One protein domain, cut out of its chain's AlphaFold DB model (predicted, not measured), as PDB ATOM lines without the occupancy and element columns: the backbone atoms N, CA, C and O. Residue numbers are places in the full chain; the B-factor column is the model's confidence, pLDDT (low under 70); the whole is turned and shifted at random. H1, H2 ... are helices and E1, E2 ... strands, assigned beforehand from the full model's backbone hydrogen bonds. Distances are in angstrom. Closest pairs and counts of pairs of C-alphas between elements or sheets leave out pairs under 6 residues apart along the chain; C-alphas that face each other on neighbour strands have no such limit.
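This is residues 15 to 145 and 195 to 215 of the 215 residues of an uncharacterized protein of Acidobacteria bacterium (UniProt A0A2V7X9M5). One long, narrow antiparallel sheet of five strands makes a thin slab, both faces without a named helix; at one end a head of loops gathers with the short helix H1, and the short helix H2 lies beyond the other end, in the link from E3 to E4. The printed part has 152 residues, under half of them in named elements, which run E1 E2 H1 E3 H2 E4 E5; the sheet's order is E1 E2 E3 E4 E5, and the class is mostly strand. The whole is extended, a rod spanning 81 by 32 by 26 A, with a radius of gyration of the C-alphas of 24.5 A.

E1, residues 15 to 28, and E2, residues 31 to 44, form an antiparallel hairpin at 179 degrees, with N 17 and O 41 2.9 A apart. H1, residues 63 to 66, is not on the sheet; its C-alpha of Met 66 is 7.5 A from that of Gly 44 in E2. E3, residues 76 to 84, is antiparallel to E2, with N 34 and O 81 3.0 A apart. H2, residues 94 to 100, is not on the sheet and is apart from E1, E2 and E5. E4, residues 105 to 112, is antiparallel to E3, with N 80 and O 109 2.8 A apart. Edge strand E5, residues 208 to 214, is antiparallel to E4, with N 108 and O 212 2.9 A apart. In H2 every O i to N i+4 pair is within hydrogen-bond range; H1 is too short for one.

E1 begins at C-alpha 15 (-29.036, -53.037, -3.629) and measures 39.5 A; E2 measures 42.4 A, E3 26.6 A. E5 ends at C-alpha 214 (-62.316, -34.030, -15.914).

The C-alphas farthest apart, of Phe 61 and Gly 94, are 82.2 A apart. Residues 146 to 194 are not printed; C-alphas 145 and 195 are 13.1 A apart. E2 to H1 is a long link. No printed residue is under 70 in pLDDT.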
ATOM      1  N   ASN A  15     -28.494 -52.441  -2.420       94.88
ATOM      2  CA  ASN A  15     -29.036 -53.037  -3.629       94.88
ATOM      3  C   ASN A  15     -30.507 -52.673  -3.798       94.88
ATOM      4  O   ASN A  15     -31.273 -52.554  -2.840       94.88
ATOM      5  N   TYR A  16     -30.906 -52.579  -5.060       95.81
ATOM      6  CA  TYR A  16     -32.271 -52.309  -5.468       95.81
ATOM      7  C   TYR A  16     -32.762 -53.457  -6.344       95.81
ATOM      8  O   TYR A  16     -32.158 -53.764  -7.369       95.81
ATOM      9  N   ASN A  17     -33.852 -54.095  -5.930       97.44
ATOM     10  CA  ASN A  17     -34.547 -55.097  -6.730       97.44
ATOM     11  C   ASN A  17     -35.886 -54.512  -7.163       97.44
ATOM     12  O   ASN A  17     -36.580 -53.926  -6.335       97.44
ATOM     13  N   GLY A  18     -36.270 -54.684  -8.424       97.00
ATOM     14  CA  GLY A  18     -37.523 -54.133  -8.922       97.00
ATOM     15  C   GLY A  18     -38.107 -54.918 -10.083       97.00
ATOM     16  O   GLY A  18     -37.399 -55.624 -10.797       97.00
ATOM     17  N   ALA A  19     -39.419 -54.785 -10.246       98.00
ATOM     18  CA  ALA A  19     -40.177 -55.320 -11.362       98.00
ATOM     19  C   ALA A  19     -41.137 -54.241 -11.861       98.00
ATOM     20  O   ALA A  19     -41.792 -53.568 -11.064       98.00
ATOM     21  N   PHE A  20     -41.219 -54.097 -13.180       97.81
ATOM     22  CA  PHE A  20     -42.002 -53.061 -13.839       97.81
ATOM     23  C   PHE A  20     -42.950 -53.717 -14.837       97.81
ATOM     24  O   PHE A  20     -42.529 -54.553 -15.636       97.81
ATOM     25  N   ALA A  21     -44.221 -53.335 -14.791       98.38
ATOM     26  CA  ALA A  21     -45.232 -53.767 -15.742       98.38
ATOM     27  C   ALA A  21     -45.979 -52.544 -16.273       98.38
ATOM     28  O   ALA A  21     -46.467 -51.723 -15.496       98.38
ATOM     29  N   SER A  22     -46.080 -52.443 -17.596       98.38
ATOM     30  CA  SER A  22     -46.766 -51.344 -18.271       98.38
ATOM     31  C   SER A  22     -47.718 -51.891 -19.320       98.38
ATOM     32  O   SER A  22     -47.313 -52.646 -20.203       98.38
ATOM     33  N   LEU A  23     -48.977 -51.470 -19.244       97.88
ATOM     34  CA  LEU A  23     -49.988 -51.717 -20.262       97.88
ATOM     35  C   LEU A  23     -50.355 -50.385 -20.908       97.88
ATOM     36  O   LEU A  23     -50.713 -49.433 -20.216       97.88
ATOM     37  N   LYS A  24     -50.273 -50.324 -22.237       98.00
ATOM     38  CA  LYS A  24     -50.595 -49.128 -23.015       98.00
ATOM     39  C   LYS A  24     -51.650 -49.457 -24.056       98.00
ATOM     40  O   LYS A  24     -51.501 -50.418 -24.806       98.00
ATOM     41  N   MET A  25     -52.675 -48.620 -24.125       96.94
ATOM     42  CA  MET A  25     -53.722 -48.683 -25.131       96.94
ATOM     43  C   MET A  25     -53.857 -47.326 -25.809       96.94
ATOM     44  O   MET A  25     -53.942 -46.299 -25.138       96.94
ATOM     45  N   ASN A  26     -53.852 -47.323 -27.139       95.75
ATOM     46  CA  ASN A  26     -53.904 -46.105 -27.941       95.75
ATOM     47  C   ASN A  26     -55.165 -46.130 -28.801       95.75
ATOM     48  O   ASN A  26     -55.286 -47.007 -29.655       95.75
ATOM     49  N   ASP A  27     -56.067 -45.180 -28.553       93.06
ATOM     50  CA  ASP A  27     -57.306 -44.938 -29.309       93.06
ATOM     51  C   ASP A  27     -58.133 -46.199 -29.644       93.06
ATOM     52  O   ASP A  27     -58.730 -46.333 -30.713       93.06
ATOM     53  N   TRP A  28     -58.193 -47.162 -28.722       93.50
ATOM     54  CA  TRP A  28     -58.991 -48.367 -28.922       93.50
ATOM     55  C   TRP A  28     -60.461 -48.041 -28.685       93.50
ATOM     56  O   TRP A  28     -60.888 -47.846 -27.551       93.50
ATOM     57  N   HIS A  29     -61.232 -47.924 -29.766       92.50
ATOM     58  CA  HIS A  29     -62.627 -47.469 -29.718       92.50
ATOM     59  C   HIS A  29     -62.804 -46.124 -28.984       92.50
ATOM     60  O   HIS A  29     -63.781 -45.937 -28.262       92.50
ATOM     61  N   GLY A  30     -61.868 -45.183 -29.166       92.38
ATOM     62  CA  GLY A  30     -61.899 -43.881 -28.491       92.38
ATOM     63  C   GLY A  30     -61.268 -43.871 -27.097       92.38
ATOM     64  O   GLY A  30     -61.274 -42.835 -26.436       92.38
ATOM     65  N   LEU A  31     -60.731 -45.004 -26.629       95.06
ATOM     66  CA  LEU A  31     -60.060 -45.130 -25.337       95.06
ATOM     67  C   LEU A  31     -58.536 -45.095 -25.502       95.06
ATOM     68  O   LEU A  31     -57.931 -45.979 -26.107       95.06
ATOM     69  N   THR A  32     -57.914 -44.094 -24.889       97.62
ATOM     70  CA  THR A  32     -56.465 -43.999 -24.706       97.62
ATOM     71  C   THR A  32     -56.150 -44.142 -23.226       97.62
ATOM     72  O   THR A  32     -56.667 -43.393 -22.403       97.62
ATOM     73  N   ALA A  33     -55.320 -45.114 -22.866       97.81
ATOM     74  CA  ALA A  33     -55.025 -45.413 -21.472       97.81
ATOM     75  C   ALA A  33     -53.600 -45.931 -21.294       97.81
ATOM     76  O   ALA A  33     -53.050 -46.611 -22.163       97.81
ATOM     77  N   GLN A  34     -53.025 -45.670 -20.126       98.31
ATOM     78  CA  GLN A  34     -51.793 -46.312 -19.695       98.31
ATOM     79  C   GLN A  34     -51.909 -46.687 -18.226       98.31
ATOM     80  O   GLN A  34     -52.364 -45.886 -17.417       98.31
ATOM     81  N   SER A  35     -51.474 -47.894 -17.895       98.31
ATOM     82  CA  SER A  35     -51.370 -48.400 -16.532       98.31
ATOM     83  C   SER A  35     -49.934 -48.850 -16.303       98.31
ATOM     84  O   SER A  35     -49.390 -49.613 -17.102       98.31
ATOM     85  N   ASN A  36     -49.303 -48.346 -15.245       98.50
ATOM     86  CA  ASN A  36     -47.942 -48.687 -14.866       98.50
ATOM     87  C   ASN A  36     -47.921 -49.157 -13.413       98.50
ATOM     88  O   ASN A  36     -48.421 -48.479 -12.514       98.50
ATOM     89  N   PHE A  37     -47.289 -50.300 -13.189       98.44
ATOM     90  CA  PHE A  37     -47.078 -50.883 -11.879       98.44
ATOM     91  C   PHE A  37     -45.590 -51.140 -11.661       98.44
ATOM     92  O   PHE A  37     -44.923 -51.758 -12.492       98.44
ATOM     93  N   THR A  38     -45.099 -50.703 -10.509       98.31
ATOM     94  CA  THR A  38     -43.737 -50.938 -10.049       98.31
ATOM     95  C   THR A  38     -43.791 -51.661  -8.715       98.31
ATOM     96  O   THR A  38     -44.365 -51.158  -7.747       98.31
ATOM     97  N   TRP A  39     -43.141 -52.817  -8.649       98.00
ATOM     98  CA  TRP A  39     -42.717 -53.419  -7.395       98.00
ATOM     99  C   TRP A  39     -41.246 -53.090  -7.164       98.00
ATOM    100  O   TRP A  39     -40.448 -53.173  -8.098       98.00
ATOM    101  N   SER A  40     -40.866 -52.748  -5.932       97.00
ATOM    102  CA  SER A  40     -39.455 -52.577  -5.600       97.00
ATOM    103  C   SER A  40     -39.091 -52.970  -4.176       97.00
ATOM    104  O   SER A  40     -39.951 -53.132  -3.310       97.00
ATOM    105  N   LYS A  41     -37.793 -53.182  -3.956       96.19
ATOM    106  CA  LYS A  41     -37.188 -53.419  -2.652       96.19
ATOM    107  C   LYS A  41     -35.780 -52.829  -2.625       96.19
ATOM    108  O   LYS A  41     -34.872 -53.378  -3.257       96.19
ATOM    109  N   ALA A  42     -35.610 -51.747  -1.876       95.38
ATOM    110  CA  ALA A  42     -34.336 -51.076  -1.649       95.38
ATOM    111  C   ALA A  42     -33.767 -51.449  -0.273       95.38
ATOM    112  O   ALA A  42     -34.392 -51.195   0.759       95.38
ATOM    113  N   LEU A  43     -32.578 -52.052  -0.260       94.00
ATOM    114  CA  LEU A  43     -31.864 -52.459   0.951       94.00
ATOM    115  C   LEU A  43     -30.452 -51.872   0.966       94.00
ATOM    116  O   LEU A  43     -29.861 -51.663  -0.090       94.00
ATOM    117  N   GLY A  44     -29.895 -51.643   2.149       92.06
ATOM    118  CA  GLY A  44     -28.535 -51.135   2.300       92.06
ATOM    119  C   GLY A  44     -28.192 -50.746   3.730       92.06
ATOM    120  O   GLY A  44     -29.046 -50.783   4.608       92.06
ATOM    121  N   MET A  45     -26.940 -50.354   3.947       87.75
ATOM    122  CA  MET A  45     -26.384 -49.990   5.265       87.75
ATOM    123  C   MET A  45     -26.679 -48.537   5.691       87.75
ATOM    124  O   MET A  45     -26.072 -48.022   6.626       87.75
ATOM    125  N   GLY A  46     -27.580 -47.860   4.973       77.50
ATOM    126  CA  GLY A  46     -27.942 -46.458   5.182       77.50
ATOM    127  C   GLY A  46     -27.636 -45.601   3.954       77.50
ATOM    128  O   GLY A  46     -26.594 -45.754   3.315       77.50
ATOM    129  N   ALA A  47     -28.559 -44.700   3.617       71.25
ATOM    130  CA  ALA A  47     -28.445 -43.773   2.493       71.25
ATOM    131  C   ALA A  47     -28.457 -42.333   3.003       71.25
ATOM    132  O   ALA A  47     -29.412 -41.585   2.798       71.25
ATOM    133  N   PHE A  48     -27.375 -41.968   3.680       76.88
ATOM    134  CA  PHE A  48     -27.129 -40.612   4.148       76.88
ATOM    135  C   PHE A  48     -26.160 -39.898   3.212       76.88
ATOM    136  O   PHE A  48     -25.335 -40.525   2.541       76.88
ATOM    137  N   ALA A  49     -26.269 -38.573   3.146       78.25
ATOM    138  CA  ALA A  49     -25.280 -37.780   2.439       78.25
ATOM    139  C   ALA A  49     -23.918 -37.963   3.123       78.25
ATOM    140  O   ALA A  49     -23.822 -37.886   4.342       78.25
ATOM    141  N   GLN A  50     -22.845 -38.150   2.352       74.06
ATOM    142  CA  GLN A  50     -21.500 -38.327   2.921       74.06
ATOM    143  C   GLN A  50     -21.041 -37.117   3.759       74.06
ATOM    144  O   GLN A  50     -20.185 -37.249   4.624       74.06
ATOM    145  N   ALA A  51     -21.615 -35.935   3.520       79.62
ATOM    146  CA  ALA A  51     -21.356 -34.734   4.311       79.62
ATOM    147  C   ALA A  51     -22.000 -34.759   5.716       79.62
ATOM    148  O   ALA A  51     -21.787 -33.830   6.494       79.62
ATOM    149  N   THR A  52     -22.801 -35.776   6.051       82.81
ATOM    150  CA  THR A  52     -23.434 -35.918   7.365       82.81
ATOM    151  C   THR A  52     -22.410 -36.380   8.406       82.81
ATOM    152  O   THR A  52     -22.219 -37.569   8.624       82.81
ATOM    153  N   SER A  53     -21.794 -35.427   9.105       80.56
ATOM    154  CA  SER A  53     -20.791 -35.694  10.155       80.56
ATOM    155  C   SER A  53     -21.369 -36.177  11.494       80.56
ATOM    156  O   SER A  53     -20.614 -36.409  12.434       80.56
ATOM    157  N   GLN A  54     -22.696 -36.276  11.603       85.81
ATOM    158  CA  GLN A  54     -23.423 -36.665  12.819       85.81
ATOM    159  C   GLN A  54     -23.836 -38.143  12.819       85.81
ATOM    160  O   GLN A  54     -24.276 -38.650  13.847       85.81
ATOM    161  N   TYR A  55     -23.704 -38.828  11.679       86.31
ATOM    162  CA  TYR A  55     -24.109 -40.220  11.540       86.31
ATOM    163  C   TYR A  55     -23.003 -41.156  12.014       86.31
ATOM    164  O   TYR A  55     -21.850 -41.067  11.572       86.31
ATOM    165  N   THR A  56     -23.357 -42.066  12.905       87.44
ATOM    166  CA  THR A  56     -22.432 -43.021  13.501       87.44
ATOM    167  C   THR A  56     -22.781 -44.447  13.111       87.44
ATOM    168  O   THR A  56     -23.895 -44.767  12.690       87.44
ATOM    169  N   ALA A  57     -21.787 -45.325  13.220       86.44
ATOM    170  CA  ALA A  57     -22.037 -46.749  13.084       86.44
ATOM    171  C   ALA A  57     -22.884 -47.251  14.252       86.44
ATOM    172  O   ALA A  57     -22.567 -46.975  15.406       86.44
ATOM    173  N   GLU A  58     -23.915 -48.025  13.923       86.62
ATOM    174  CA  GLU A  58     -24.741 -48.748  14.888       86.62
ATOM    175  C   GLU A  58     -23.873 -49.690  15.729       86.62
ATOM    176  O   GLU A  58     -23.734 -49.487  16.925       86.62
ATOM    177  N   ASP A  59     -23.186 -50.644  15.100       86.81
ATOM    178  CA  ASP A  59     -22.147 -51.455  15.739       86.81
ATOM    179  C   ASP A  59     -20.816 -51.238  15.008       86.81
ATOM    180  O   ASP A  59     -20.641 -51.622  13.846       86.81
ATOM    181  N   VAL A  60     -19.852 -50.622  15.696       84.12
ATOM    182  CA  VAL A  60     -18.514 -50.330  15.155       84.12
ATOM    183  C   VAL A  60     -17.704 -51.589  14.842       84.12
ATOM    184  O   VAL A  60     -16.800 -51.545  14.008       84.12
ATOM    185  N   PHE A  61     -18.027 -52.716  15.479       86.75
ATOM    186  CA  PHE A  61     -17.392 -54.006  15.226       86.75
ATOM    187  C   PHE A  61     -18.095 -54.786  14.110       86.75
ATOM    188  O   PHE A  61     -17.496 -55.689  13.519       86.75
ATOM    189  N   ASN A  62     -19.335 -54.420  13.774       87.00
ATOM    190  CA  ASN A  62     -20.121 -55.059  12.729       87.00
ATOM    191  C   ASN A  62     -21.029 -54.065  11.987       87.00
ATOM    192  O   ASN A  62     -22.242 -54.029  12.172       87.00
ATOM    193  N   LEU A  63     -20.467 -53.343  11.014       86.44
ATOM    194  CA  LEU A  63     -21.234 -52.392  10.197       86.44
ATOM    195  C   LEU A  63     -22.411 -53.028   9.435       86.44
ATOM    196  O   LEU A  63     -23.323 -52.323   9.007       86.44
ATOM    197  N   LYS A  64     -22.411 -54.353   9.223       87.94
ATOM    198  CA  LYS A  64     -23.513 -55.038   8.526       87.94
ATOM    199  C   LYS A  64     -24.820 -55.003   9.318       87.94
ATOM    200  O   LYS A  64     -25.860 -55.234   8.709       87.94
ATOM    201  N   GLN A  65     -24.763 -54.704  10.614       87.56
ATOM    202  CA  GLN A  65     -25.929 -54.490  11.471       87.56
ATOM    203  C   GLN A  65     -26.891 -53.446  10.885       87.56
ATOM    204  O   GLN A  65     -28.099 -53.660  10.835       87.56
ATOM    205  N   MET A  66     -26.308 -52.414  10.271       87.62
ATOM    206  CA  MET A  66     -26.994 -51.268   9.672       87.62
ATOM    207  C   MET A  66     -27.792 -51.632   8.413       87.62
ATOM    208  O   MET A  66     -28.486 -50.791   7.836       87.62
ATOM    209  N   TYR A  67     -27.646 -52.864   7.913       91.12
ATOM    210  CA  TYR A  67     -28.255 -53.293   6.666       91.12
ATOM    211  C   TYR A  67     -29.762 -53.520   6.828       91.12
ATOM    212  O   TYR A  67     -30.213 -54.513   7.401       91.12
ATOM    213  N   GLY A  68     -30.549 -52.645   6.211       92.19
ATOM    214  CA  GLY A  68     -32.003 -52.697   6.255       92.19
ATOM    215  C   GLY A  68     -32.665 -51.950   5.105       92.19
ATOM    216  O   GLY A  68     -32.036 -51.594   4.101       92.19
ATOM    217  N   ARG A  69     -33.980 -51.742   5.223       93.00
ATOM    218  CA  ARG A  69     -34.768 -51.017   4.215       93.00
ATOM    219  C   ARG A  69     -34.299 -49.572   4.125       93.00
ATOM    220  O   ARG A  69     -34.030 -48.948   5.141       93.00
ATOM    221  N   GLN A  70     -34.200 -49.037   2.916       92.50
ATOM    222  CA  GLN A  70     -33.800 -47.643   2.716       92.50
ATOM    223  C   GLN A  70     -34.994 -46.698   2.873       92.50
ATOM    224  O   GLN A  70     -36.109 -47.075   2.538       92.50
ATOM    225  N   GLY A  71     -34.782 -45.452   3.313       90.62
ATOM    226  CA  GLY A  71     -35.884 -44.501   3.558       90.62
ATOM    227  C   GLY A  71     -36.739 -44.186   2.322       90.62
ATOM    228  O   GLY A  71     -37.914 -43.849   2.431       90.62
ATOM    229  N   TYR A  72     -36.179 -44.367   1.125       91.19
ATOM    230  CA  TYR A  72     -36.881 -44.224  -0.152       91.19
ATOM    231  C   TYR A  72     -37.494 -45.536  -0.683       91.19
ATOM    232  O   TYR A  72     -38.024 -45.555  -1.795       91.19
ATOM    233  N   ASP A  73     -37.432 -46.636   0.076       94.31
ATOM    234  CA  ASP A  73     -38.023 -47.924  -0.289       94.31
ATOM    235  C   ASP A  73     -39.550 -47.809  -0.404       94.31
ATOM    236  O   ASP A  73     -40.265 -47.693   0.589       94.31
ATOM    237  N   ARG A  74     -40.081 -47.879  -1.626       93.88
ATOM    238  CA  ARG A  74     -41.524 -47.992  -1.863       93.88
ATOM    239  C   ARG A  74     -41.826 -49.318  -2.528       93.88
ATOM    240  O   ARG A  74     -41.524 -49.528  -3.703       93.88
ATOM    241  N   LYS A  75     -42.461 -50.208  -1.767       95.38
ATOM    242  CA  LYS A  75     -42.735 -51.577  -2.201       95.38
ATOM    243  C   LYS A  75     -43.618 -51.640  -3.441       95.38
ATOM    244  O   LYS A  75     -43.352 -52.450  -4.322       95.38
ATOM    245  N   PHE A  76     -44.655 -50.810  -3.494       97.06
ATOM    246  CA  PHE A  76     -45.601 -50.754  -4.601       97.06
ATOM    247  C   PHE A  76     -45.835 -49.308  -5.016       97.06
ATOM    248  O   PHE A  76     -46.129 -48.465  -4.171       97.06
ATOM    249  N   VAL A  77     -45.751 -49.037  -6.314       97.81
ATOM    250  CA  VAL A  77     -46.160 -47.765  -6.914       97.81
ATOM    251  C   VAL A  77     -47.011 -48.077  -8.133       97.81
ATOM    252  O   VAL A  77     -46.626 -48.880  -8.980       97.81
ATOM    253  N   TYR A  78     -48.175 -47.449  -8.212       98.56
ATOM    254  CA  TYR A  78     -49.127 -47.613  -9.294       98.56
ATOM    255  C   TYR A  78     -49.553 -46.250  -9.822       98.56
ATOM    256  O   TYR A  78     -49.871 -45.341  -9.053       98.56
ATOM    257  N   ASN A  79     -49.579 -46.107 -11.139       98.12
ATOM    258  CA  ASN A  79     -50.182 -44.957 -11.787       98.12
ATOM    259  C   ASN A  79     -50.954 -45.403 -13.023       98.12
ATOM    260  O   ASN A  79     -50.558 -46.326 -13.732       98.12
ATOM    261  N   MET A  80     -52.076 -44.743 -13.262       98.19
ATOM    262  CA  MET A  80     -52.939 -45.010 -14.391       98.19
ATOM    263  C   MET A  80     -53.545 -43.710 -14.880       98.19
ATOM    264  O   MET A  80     -53.976 -42.891 -14.074       98.19
ATOM    265  N   PHE A  81     -53.629 -43.548 -16.193       97.88
ATOM    266  CA  PHE A  81     -54.493 -42.542 -16.788       97.88
ATOM    267  C   PHE A  81     -55.404 -43.180 -17.830       97.88
ATOM    268  O   PHE A  81     -55.054 -44.181 -18.463       97.88
ATOM    269  N   VAL A  82     -56.570 -42.573 -18.000       97.50
ATOM    270  CA  VAL A  82     -57.575 -42.920 -18.999       97.50
ATOM    271  C   VAL A  82     -58.089 -41.631 -19.617       97.50
ATOM    272  O   VAL A  82     -58.425 -40.691 -18.907       97.50
ATOM    273  N   VAL A  83     -58.178 -41.613 -20.938       96.94
ATOM    274  CA  VAL A  83     -58.877 -40.608 -21.731       96.94
ATOM    275  C   VAL A  83     -59.828 -41.355 -22.650       96.94
ATOM    276  O   VAL A  83     -59.398 -42.184 -23.452       96.94
ATOM    277  N   TYR A  84     -61.120 -41.089 -22.519       95.06
ATOM    278  CA  TYR A  84     -62.162 -41.711 -23.315       95.06
ATOM    279  C   TYR A  84     -62.971 -40.652 -24.055       95.06
ATOM    280  O   TYR A  84     -63.682 -39.851 -23.448       95.06
ATOM    281  N   SER A  85     -62.885 -40.690 -25.380       92.69
ATOM    282  CA  SER A  85     -63.671 -39.862 -26.287       92.69
ATOM    283  C   SER A  85     -64.558 -40.788 -27.124       92.69
ATOM    284  O   SER A  85     -64.048 -41.443 -28.039       92.69
ATOM    285  N   PRO A  86     -65.871 -40.881 -26.833       89.38
ATOM    286  CA  PRO A  86     -66.752 -41.824 -27.505       89.38
ATOM    287  C   PRO A  86     -66.684 -41.705 -29.037       89.38
ATOM    288  O   PRO A  86     -66.709 -40.595 -29.582       89.38
ATOM    289  N   PRO A  87     -66.630 -42.830 -29.773       83.38
ATOM    290  CA  PRO A  87     -66.512 -42.794 -31.227       83.38
ATOM    291  C   PRO A  87     -67.837 -42.448 -31.926       83.38
ATOM    292  O   PRO A  87     -67.843 -42.155 -33.122       83.38
ATOM    293  N   PHE A  88     -68.956 -42.479 -31.200       83.44
ATOM    294  CA  PHE A  88     -70.296 -42.205 -31.709       83.44
ATOM    295  C   PHE A  88     -70.671 -40.719 -31.597       83.44
ATOM    296  O   PHE A  88     -70.143 -39.983 -30.771       83.44
ATOM    297  N   TYR A  89     -71.595 -40.264 -32.450       80.50
ATOM    298  CA  TYR A  89     -72.114 -38.887 -32.467       80.50
ATOM    299  C   TYR A  89     -71.057 -37.765 -32.582       80.50
ATOM    300  O   TYR A  89     -71.365 -36.615 -32.275       80.50
ATOM    301  N   LYS A  90     -69.849 -38.041 -33.111       76.56
ATOM    302  CA  LYS A  90     -68.790 -37.025 -33.322       76.56
ATOM    303  C   LYS A  90     -69.253 -35.799 -34.121       76.56
ATOM    304  O   LYS A  90     -68.793 -34.697 -33.860       76.56
ATOM    305  N   GLY A  91     -70.174 -35.982 -35.071       79.25
ATOM    306  CA  GLY A  91     -70.736 -34.888 -35.874       79.25
ATOM    307  C   GLY A  91     -71.802 -34.040 -35.165       79.25
ATOM    308  O   GLY A  91     -72.277 -33.072 -35.744       79.25
ATOM    309  N   GLN A  92     -72.219 -34.415 -33.946       80.94
ATOM    310  CA  GLN A  92     -73.205 -33.705 -33.120       80.94
ATOM    311  C   GLN A  92     -74.509 -33.292 -33.848       80.94
ATOM    312  O   GLN A  92     -75.143 -32.287 -33.519       80.94
ATOM    313  N   HIS A  93     -74.946 -34.072 -34.845       82.88
ATOM    314  CA  HIS A  93     -76.153 -33.778 -35.621       82.88
ATOM    315  C   HIS A  93     -77.442 -34.112 -34.848       82.88
ATOM    316  O   HIS A  93     -77.572 -35.180 -34.248       82.88
ATOM    317  N   GLY A  94     -78.427 -33.210 -34.914       85.19
ATOM    318  CA  GLY A  94     -79.712 -33.353 -34.221       85.19
ATOM    319  C   GLY A  94     -79.616 -33.195 -32.697       85.19
ATOM    320  O   GLY A  94     -78.538 -33.014 -32.134       85.19
ATOM    321  N   LEU A  95     -80.764 -33.261 -32.015       84.00
ATOM    322  CA  LEU A  95     -80.834 -33.137 -30.552       84.00
ATOM    323  C   LEU A  95     -79.985 -34.218 -29.858       84.00
ATOM    324  O   LEU A  95     -79.192 -33.914 -28.975       84.00
ATOM    325  N   MET A  96     -80.100 -35.466 -30.324       81.62
ATOM    326  CA  MET A  96     -79.380 -36.606 -29.755       81.62
ATOM    327  C   MET A  96     -77.861 -36.497 -29.956       81.62
ATOM    328  O   MET A  96     -77.099 -36.799 -29.043       81.62
ATOM    329  N   GLY A  97     -77.406 -36.000 -31.113       80.81
ATOM    330  CA  GLY A  97     -75.983 -35.805 -31.378       80.81
ATOM    331  C   GLY A  97     -75.352 -34.713 -30.514       80.81
ATOM    332  O   GLY A  97     -74.217 -34.875 -30.084       80.81
ATOM    333  N   ARG A  98     -76.077 -33.628 -30.211       80.69
ATOM    334  CA  ARG A  98     -75.584 -32.563 -29.316       80.69
ATOM    335  C   ARG A  98     -75.530 -32.983 -27.850       80.69
ATOM    336  O   ARG A  98     -74.680 -32.497 -27.122       80.69
ATOM    337  N   VAL A  99     -76.439 -33.861 -27.422       81.69
ATOM    338  CA  VAL A  99     -76.484 -34.356 -26.037       81.69
ATOM    339  C   VAL A  99     -75.454 -35.462 -25.806       81.69
ATOM    340  O   VAL A  99     -74.854 -35.519 -24.739       81.69
ATOM    341  N   LEU A 100     -75.231 -36.345 -26.784       82.00
ATOM    342  CA  LEU A 100     -74.378 -37.528 -26.618       82.00
ATOM    343  C   LEU A 100     -72.996 -37.417 -27.282       82.00
ATOM    344  O   LEU A 100     -72.159 -38.291 -27.068       82.00
ATOM    345  N   GLY A 101     -72.748 -36.393 -28.099       84.25
ATOM    346  CA  GLY A 101     -71.499 -36.220 -28.842       84.25
ATOM    347  C   GLY A 101     -70.562 -35.179 -28.231       84.25
ATOM    348  O   GLY A 101     -71.008 -34.184 -27.671       84.25
ATOM    349  N   GLY A 102     -69.254 -35.365 -28.409       84.56
ATOM    350  CA  GLY A 102     -68.218 -34.391 -28.025       84.56
ATOM    351  C   GLY A 102     -67.704 -34.494 -26.587       84.56
ATOM    352  O   GLY A 102     -66.800 -33.747 -26.226       84.56
ATOM    353  N   TRP A 103     -68.222 -35.428 -25.786       89.88
ATOM    354  CA  TRP A 103     -67.708 -35.701 -24.444       89.88
ATOM    355  C   TRP A 103     -66.270 -36.222 -24.493       89.88
ATOM    356  O   TRP A 103     -65.938 -37.061 -25.334       89.88
ATOM    357  N   THR A 104     -65.428 -35.763 -23.568       93.25
ATOM    358  CA  THR A 104     -64.118 -36.368 -23.317       93.25
ATOM    359  C   THR A 104     -63.949 -36.564 -21.829       93.25
ATOM    360  O   THR A 104     -63.849 -35.617 -21.067       93.25
ATOM    361  N   ILE A 105     -63.897 -37.822 -21.423       94.06
ATOM    362  CA  ILE A 105     -63.735 -38.198 -20.031       94.06
ATOM    363  C   ILE A 105     -62.257 -38.468 -19.799       94.06
ATOM    364  O   ILE A 105     -61.709 -39.389 -20.403       94.06
ATOM    365  N   ALA A 106     -61.615 -37.700 -18.929       96.62
ATOM    366  CA  ALA A 106     -60.230 -37.928 -18.549       96.62
ATOM    367  C   ALA A 106     -60.128 -38.195 -17.049       96.62
ATOM    368  O   ALA A 106     -60.779 -37.545 -16.239       96.62
ATOM    369  N   GLY A 107     -59.304 -39.167 -16.681       97.06
ATOM    370  CA  GLY A 107     -59.036 -39.501 -15.294       97.06
ATOM    371  C   GLY A 107     -57.595 -39.932 -15.104       97.06
ATOM    372  O   GLY A 107     -57.016 -40.613 -15.954       97.06
ATOM    373  N   ILE A 108     -57.029 -39.561 -13.965       97.69
ATOM    374  CA  ILE A 108     -55.733 -40.041 -13.499       97.69
ATOM    375  C   ILE A 108     -55.897 -40.619 -12.101       97.69
ATOM    376  O   ILE A 108     -56.604 -40.077 -11.255       97.69
ATOM    377  N   PHE A 109     -55.240 -41.744 -11.862       98.31
ATOM    378  CA  PHE A 109     -55.195 -42.413 -10.579       98.31
ATOM    379  C   PHE A 109     -53.748 -42.732 -10.235       98.31
ATOM    380  O   PHE A 109     -52.991 -43.258 -11.053       98.31
ATOM    381  N   THR A 110     -53.363 -42.439  -9.003       98.12
ATOM    382  CA  THR A 110     -52.047 -42.772  -8.466       98.12
ATOM    383  C   THR A 110     -52.218 -43.410  -7.106       98.12
ATOM    384  O   THR A 110     -53.067 -42.996  -6.323       98.12
ATOM    385  N   ALA A 111     -51.420 -44.427  -6.818       97.88
ATOM    386  CA  ALA A 111     -51.384 -45.063  -5.516       97.88
ATOM    387  C   ALA A 111     -49.983 -45.585  -5.223       97.88
ATOM    388  O   ALA A 111     -49.204 -45.885  -6.129       97.88
ATOM    389  N   GLY A 112     -49.657 -45.724  -3.947       96.62
ATOM    390  CA  GLY A 112     -48.398 -46.321  -3.545       96.62
ATOM    391  C   GLY A 112     -48.408 -46.777  -2.100       96.62
ATOM    392  O   GLY A 112     -49.154 -46.270  -1.263       96.62
ATOM    393  N   SER A 113     -47.560 -47.757  -1.807       95.12
ATOM    394  CA  SER A 113     -47.271 -48.149  -0.432       95.12
ATOM    395  C   SER A 113     -46.521 -47.033   0.293       95.12
ATOM    396  O   SER A 113     -45.763 -46.280  -0.329       95.12
ATOM    397  N   GLY A 114     -46.650 -46.991   1.618       91.62
ATOM    398  CA  GLY A 114     -45.804 -46.144   2.448       91.62
ATOM    399  C   GLY A 114     -44.328 -46.539   2.388       91.62
ATOM    400  O   GLY A 114     -43.970 -47.648   1.971       91.62
ATOM    401  N   THR A 115     -43.481 -45.607   2.806       92.00
ATOM    402  CA  THR A 115     -42.053 -45.830   3.056       92.00
ATOM    403  C   THR A 115     -41.853 -46.627   4.348       92.00
ATOM    404  O   THR A 115     -42.812 -46.795   5.110       92.00
ATOM    405  N   PRO A 116     -40.655 -47.171   4.614       91.25
ATOM    406  CA  PRO A 116     -40.350 -47.700   5.930       91.25
ATOM    407  C   PRO A 116     -40.492 -46.586   6.967       91.25
ATOM    408  O   PRO A 116     -40.123 -45.445   6.692       91.25
ATOM    409  N   ASN A 117     -41.044 -46.935   8.123       88.94
ATOM    410  CA  ASN A 117     -41.081 -46.067   9.288       88.94
ATOM    411  C   ASN A 117     -40.227 -46.694  10.386       88.94
ATOM    412  O   ASN A 117     -40.371 -47.884  10.693       88.94
ATOM    413  N   GLU A 118     -39.363 -45.874  10.959       88.31
ATOM    414  CA  GLU A 118     -38.530 -46.221  12.098       88.31
ATOM    415  C   GLU A 118     -39.371 -46.414  13.352       88.31
ATOM    416  O   GLU A 118     -40.381 -45.736  13.574       88.31
ATOM    417  N   VAL A 119     -38.966 -47.397  14.151       89.44
ATOM    418  CA  VAL A 119     -39.457 -47.561  15.512       89.44
ATOM    419  C   VAL A 119     -38.274 -47.309  16.414       89.44
ATOM    420  O   VAL A 119     -37.441 -48.195  16.570       89.44
ATOM    421  N   TYR A 120     -38.234 -46.118  16.996       88.00
ATOM    422  CA  TYR A 120     -37.219 -45.750  17.970       88.00
ATOM    423  C   TYR A 120     -37.176 -46.753  19.123       88.00
ATOM    424  O   TYR A 120     -38.210 -47.257  19.586       88.00
ATOM    425  N   THR A 121     -35.974 -47.009  19.611       88.50
ATOM    426  CA  THR A 121     -35.746 -47.703  20.870       88.50
ATOM    427  C   THR A 121     -36.099 -46.791  22.052       88.50
ATOM    428  O   THR A 121     -36.431 -45.614  21.890       88.50
ATOM    429  N   THR A 122     -36.035 -47.302  23.285       86.94
ATOM    430  CA  THR A 122     -36.299 -46.456  24.465       86.94
ATOM    431  C   THR A 122     -35.234 -45.384  24.707       86.94
ATOM    432  O   THR A 122     -35.505 -44.450  25.459       86.94
ATOM    433  N   THR A 123     -34.039 -45.518  24.126       83.75
ATOM    434  CA  THR A 123     -32.987 -44.486  24.161       83.75
ATOM    435  C   THR A 123     -33.005 -43.601  22.912       83.75
ATOM    436  O   THR A 123     -32.305 -42.592  22.875       83.75
ATOM    437  N   GLY A 124     -33.871 -43.912  21.938       82.00
ATOM    438  CA  GLY A 124     -34.079 -43.164  20.702       82.00
ATOM    439  C   GLY A 124     -33.550 -43.914  19.488       82.00
ATOM    440  O   GLY A 124     -33.966 -45.037  19.240       82.00
ATOM    441  N   ASP A 125     -32.681 -43.274  18.710       78.69
ATOM    442  CA  ASP A 125     -32.033 -43.854  17.518       78.69
ATOM    443  C   ASP A 125     -30.546 -44.154  17.778       78.69
ATOM    444  O   ASP A 125     -29.701 -44.162  16.871       78.69
ATOM    445  N   SER A 126     -30.162 -44.268  19.050       76.81
ATOM    446  CA  SER A 126     -28.772 -44.407  19.484       76.81
ATOM    447  C   SER A 126     -28.662 -45.037  20.870       76.81
ATOM    448  O   SER A 126     -29.590 -44.952  21.668       76.81
ATOM    449  N   GLU A 127     -27.453 -45.518  21.172       84.50
ATOM    450  CA  GLU A 127     -26.937 -45.965  22.480       84.50
ATOM    451  C   GLU A 127     -26.917 -47.478  22.714       84.50
ATOM    452  O   GLU A 127     -26.026 -47.928  23.436       84.50
ATOM    453  N   GLU A 128     -27.768 -48.291  22.077       84.56
ATOM    454  CA  GLU A 128     -27.853 -49.735  22.391       84.56
ATOM    455  C   GLU A 128     -26.539 -50.493  22.224       84.56
ATOM    456  O   GLU A 128     -26.254 -51.441  22.958       84.56
ATOM    457  N   PHE A 129     -25.721 -50.047  21.274       84.56
ATOM    458  CA  PHE A 129     -24.396 -50.594  21.004       84.56
ATOM    459  C   PHE A 129     -23.287 -49.548  21.202       84.56
ATOM    460  O   PHE A 129     -22.151 -49.752  20.777       84.56
ATOM    461  N   GLY A 130     -23.599 -48.416  21.843       81.62
ATOM    462  CA  GLY A 130     -22.664 -47.299  22.029       81.62
ATOM    463  C   GLY A 130     -22.444 -46.440  20.776       81.62
ATOM    464  O   GLY A 130     -21.396 -45.804  20.652       81.62
ATOM    465  N   SER A 131     -23.410 -46.433  19.853       82.31
ATOM    466  CA  SER A 131     -23.336 -45.773  18.545       82.31
ATOM    467  C   SER A 131     -23.372 -44.248  18.601       82.31
ATOM    468  O   SER A 131     -22.649 -43.611  17.852       82.31
ATOM    469  N   GLY A 132     -24.195 -43.620  19.437       83.94
ATOM    470  CA  GLY A 132     -24.434 -42.169  19.421       83.94
ATOM    471  C   GLY A 132     -25.065 -41.686  20.723       83.94
ATOM    472  O   GLY A 132     -25.293 -42.512  21.599       83.94
ATOM    473  N   ASP A 133     -25.302 -40.377  20.867       85.06
ATOM    474  CA  ASP A 133     -25.904 -39.745  22.062       85.06
ATOM    475  C   ASP A 133     -27.388 -39.394  21.901       85.06
ATOM    476  O   ASP A 133     -27.958 -38.755  22.786       85.06
ATOM    477  N   ASN A 134     -27.993 -39.769  20.766       82.94
ATOM    478  CA  ASN A 134     -29.366 -39.436  20.388       82.94
ATOM    479  C   ASN A 134     -29.675 -37.920  20.457       82.94
ATOM    480  O   ASN A 134     -30.822 -37.507  20.629       82.94
ATOM    481  N   ASN A 135     -28.649 -37.069  20.357       83.75
ATOM    482  CA  ASN A 135     -28.781 -35.619  20.462       83.75
ATOM    483  C   ASN A 135     -27.975 -34.912  19.369       83.75
ATOM    484  O   ASN A 135     -28.536 -34.286  18.473       83.75
ATOM    485  N   ASN A 136     -26.650 -35.043  19.413       84.00
ATOM    486  CA  ASN A 136     -25.742 -34.504  18.403       84.00
ATOM    487  C   ASN A 136     -25.345 -35.559  17.371       84.00
ATOM    488  O   ASN A 136     -25.062 -35.200  16.227       84.00
ATOM    489  N   PHE A 137     -25.308 -36.826  17.785       85.50
ATOM    490  CA  PHE A 137     -24.923 -37.975  16.980       85.50
ATOM    491  C   PHE A 137     -26.012 -39.033  17.017       85.50
ATOM    492  O   PHE A 137     -26.520 -39.365  18.091       85.50
ATOM    493  N   PHE A 138     -26.326 -39.572  15.845       84.12
ATOM    494  CA  PHE A 138     -27.387 -40.549  15.672       84.12
ATOM    495  C   PHE A 138     -26.938 -41.735  14.818       84.12
ATOM    496  O   PHE A 138     -26.037 -41.619  13.985       84.12
ATOM    497  N   SER A 139     -27.618 -42.859  15.008       84.50
ATOM    498  CA  SER A 139     -27.574 -44.023  14.125       84.50
ATOM    499  C   SER A 139     -28.991 -44.323  13.613       84.50
ATOM    500  O   SER A 139     -29.861 -43.469  13.721       84.50
ATOM    501  N   ASN A 140     -29.217 -45.501  13.030       81.88
ATOM    502  CA  ASN A 140     -30.516 -45.926  12.494       81.88
ATOM    503  C   ASN A 140     -30.929 -47.253  13.137       81.88
ATOM    504  O   ASN A 140     -30.902 -48.304  12.491       81.88
ATOM    505  N   GLN A 141     -31.189 -47.187  14.441       86.88
ATOM    506  CA  GLN A 141     -31.437 -48.335  15.302       86.88
ATOM    507  C   GLN A 141     -32.933 -48.554  15.476       86.88
ATOM    508  O   GLN A 141     -33.630 -47.772  16.113       86.88
ATOM    509  N   ASN A 142     -33.432 -49.672  14.962       90.25
ATOM    510  CA  ASN A 142     -34.839 -50.018  15.070       90.25
ATOM    511  C   ASN A 142     -35.090 -50.929  16.272       90.25
ATOM    512  O   ASN A 142     -34.457 -51.972  16.445       90.25
ATOM    513  N   ALA A 143     -36.126 -50.611  17.043       91.38
ATOM    514  CA  ALA A 143     -36.662 -51.515  18.042       91.38
ATOM    515  C   ALA A 143     -37.135 -52.831  17.400       91.38
ATOM    516  O   ALA A 143     -37.747 -52.870  16.324       91.38
ATOM    517  N   ILE A 144     -36.887 -53.931  18.105       91.75
ATOM    518  CA  ILE A 144     -37.165 -55.285  17.642       91.75
ATOM    519  C   ILE A 144     -38.597 -55.676  18.018       91.75
ATOM    520  O   ILE A 144     -38.938 -55.655  19.206       91.75
ATOM    521  N   PRO A 145     -39.443 -56.084  17.056       90.88
ATOM    522  CA  PRO A 145     -40.766 -56.606  17.369       90.88
ATOM    523  C   PRO A 145     -40.657 -57.964  18.079       90.88
ATOM    524  O   PRO A 145     -39.983 -58.877  17.606       90.88
ATOM    525  N   THR A 195     -29.267 -58.921  14.985       78.75
ATOM    526  CA  THR A 195     -28.303 -58.689  13.897       78.75
ATOM    527  C   THR A 195     -28.881 -57.870  12.738       78.75
ATOM    528  O   THR A 195     -28.287 -57.823  11.659       78.75
ATOM    529  N   ARG A 196     -30.101 -57.331  12.904       74.12
ATOM    530  CA  ARG A 196     -30.930 -56.742  11.830       74.12
ATOM    531  C   ARG A 196     -31.899 -55.665  12.337       74.12
ATOM    532  O   ARG A 196     -33.087 -55.697  12.016       74.12
ATOM    533  N   ASP A 197     -31.395 -54.761  13.151       86.81
ATOM    534  CA  ASP A 197     -32.039 -53.538  13.638       86.81
ATOM    535  C   ASP A 197     -31.716 -52.304  12.786       86.81
ATOM    536  O   ASP A 197     -32.363 -51.275  12.942       86.81
ATOM    537  N   GLY A 198     -30.818 -52.418  11.811       85.81
ATOM    538  CA  GLY A 198     -30.514 -51.328  10.897       85.81
ATOM    539  C   GLY A 198     -31.598 -50.985   9.867       85.81
ATOM    540  O   GLY A 198     -32.539 -51.738   9.585       85.81
ATOM    541  N   GLY A 199     -31.388 -49.855   9.190       89.25
ATOM    542  CA  GLY A 199     -32.234 -49.343   8.112       89.25
ATOM    543  C   GLY A 199     -33.179 -48.232   8.563       89.25
ATOM    544  O   GLY A 199     -33.202 -47.821   9.710       89.25
ATOM    545  N   ALA A 200     -33.979 -47.714   7.639       89.75
ATOM    546  CA  ALA A 200     -34.884 -46.592   7.887       89.75
ATOM    547  C   ALA A 200     -36.232 -47.002   8.509       89.75
ATOM    548  O   ALA A 200     -37.180 -46.219   8.480       89.75
ATOM    549  N   GLY A 201     -36.385 -48.259   8.936       88.81
ATOM    550  CA  GLY A 201     -37.670 -48.721   9.443       88.81
ATOM    551  C   GLY A 201     -37.969 -50.203   9.324       88.81
ATOM    552  O   GLY A 201     -37.864 -50.803   8.246       88.81
ATOM    553  N   SER A 202     -38.492 -50.763  10.413       85.62
ATOM    554  CA  SER A 202     -39.140 -52.078  10.439       85.62
ATOM    555  C   SER A 202     -40.643 -52.012  10.113       85.62
ATOM    556  O   SER A 202     -41.210 -52.992   9.618       85.62
ATOM    557  N   LEU A 203     -41.291 -50.853  10.298       88.75
ATOM    558  CA  LEU A 203     -42.711 -50.654  10.001       88.75
ATOM    559  C   LEU A 203     -42.954 -50.238   8.553       88.75
ATOM    560  O   LEU A 203     -42.137 -49.578   7.921       88.75
ATOM    561  N   ASN A 204     -44.129 -50.579   8.024       88.00
ATOM    562  CA  ASN A 204     -44.626 -49.954   6.801       88.00
ATOM    563  C   ASN A 204     -45.437 -48.714   7.168       88.00
ATOM    564  O   ASN A 204     -46.403 -48.819   7.928       88.00
ATOM    565  N   GLY A 205     -45.051 -47.569   6.609       87.38
ATOM    566  CA  GLY A 205     -45.811 -46.333   6.697       87.38
ATOM    567  C   GLY A 205     -47.141 -46.398   5.948       87.38
ATOM    568  O   GLY A 205     -47.472 -47.384   5.279       87.38
ATOM    569  N   LEU A 206     -47.913 -45.319   6.057       89.25
ATOM    570  CA  LEU A 206     -49.240 -45.225   5.454       89.25
ATOM    571  C   LEU A 206     -49.155 -45.234   3.924       89.25
ATOM    572  O   LEU A 206     -48.349 -44.527   3.318       89.25
ATOM    573  N   ALA A 207     -50.011 -46.043   3.304       91.69
ATOM    574  CA  ALA A 207     -50.212 -46.004   1.864       91.69
ATOM    575  C   ALA A 207     -50.923 -44.705   1.461       91.69
ATOM    576  O   ALA A 207     -51.679 -44.128   2.243       91.69
ATOM    577  N   TYR A 208     -50.708 -44.274   0.223       92.44
ATOM    578  CA  TYR A 208     -51.378 -43.112  -0.350       92.44
ATOM    579  C   TYR A 208     -52.113 -43.495  -1.628       92.44
ATOM    580  O   TYR A 208     -51.736 -44.438  -2.330       92.44
ATOM    581  N   TRP A 209     -53.140 -42.716  -1.948       96.06
ATOM    582  CA  TRP A 209     -53.766 -42.713  -3.258       96.06
ATOM    583  C   TRP A 209     -54.316 -41.321  -3.569       96.06
ATOM    584  O   TRP A 209     -54.631 -40.556  -2.659       96.06
ATOM    585  N   ASN A 210     -54.392 -40.989  -4.852       97.06
ATOM    586  CA  ASN A 210     -54.991 -39.758  -5.346       97.06
ATOM    587  C   ASN A 210     -55.673 -40.027  -6.692       97.06
ATOM    588  O   ASN A 210     -55.193 -40.844  -7.484       97.06
ATOM    589  N   MET A 211     -56.784 -39.341  -6.935       96.69
ATOM    590  CA  MET A 211     -57.569 -39.428  -8.156       96.69
ATOM    591  C   MET A 211     -58.004 -38.030  -8.586       96.69
ATOM    592  O   MET A 211     -58.505 -37.265  -7.767       96.69
ATOM    593  N   ASP A 212     -57.858 -37.741  -9.874       96.12
ATOM    594  CA  ASP A 212     -58.388 -36.535 -10.507       96.12
ATOM    595  C   ASP A 212     -59.164 -36.921 -11.774       96.12
ATOM    596  O   ASP A 212     -58.882 -37.947 -12.404       96.12
ATOM    597  N   PHE A 213     -60.186 -36.136 -12.095       94.69
ATOM    598  CA  PHE A 213     -61.164 -36.406 -13.135       94.69
ATOM    599  C   PHE A 213     -61.645 -35.110 -13.795       94.69
ATOM    600  O   PHE A 213     -62.027 -34.160 -13.112       94.69
ATOM    601  N   SER A 214     -61.723 -35.109 -15.125       92.62
ATOM    602  CA  SER A 214     -62.316 -34.030 -15.914       92.62
ATOM    603  C   SER A 214     -63.257 -34.567 -16.995       92.62
ATOM    604  O   SER A 214     -63.104 -35.696 -17.472       92.62
ATOM    605  N   LEU A 215     -64.221 -33.732 -17.389       85.25
ATOM    606  CA  LEU A 215     -65.251 -34.007 -18.393       85.25
ATOM    607  C   LEU A 215     -65.309 -32.890 -19.441       85.25
ATOM    608  O   LEU A 215     -65.100 -31.724 -19.030       85.25
TER     609      LEU A 215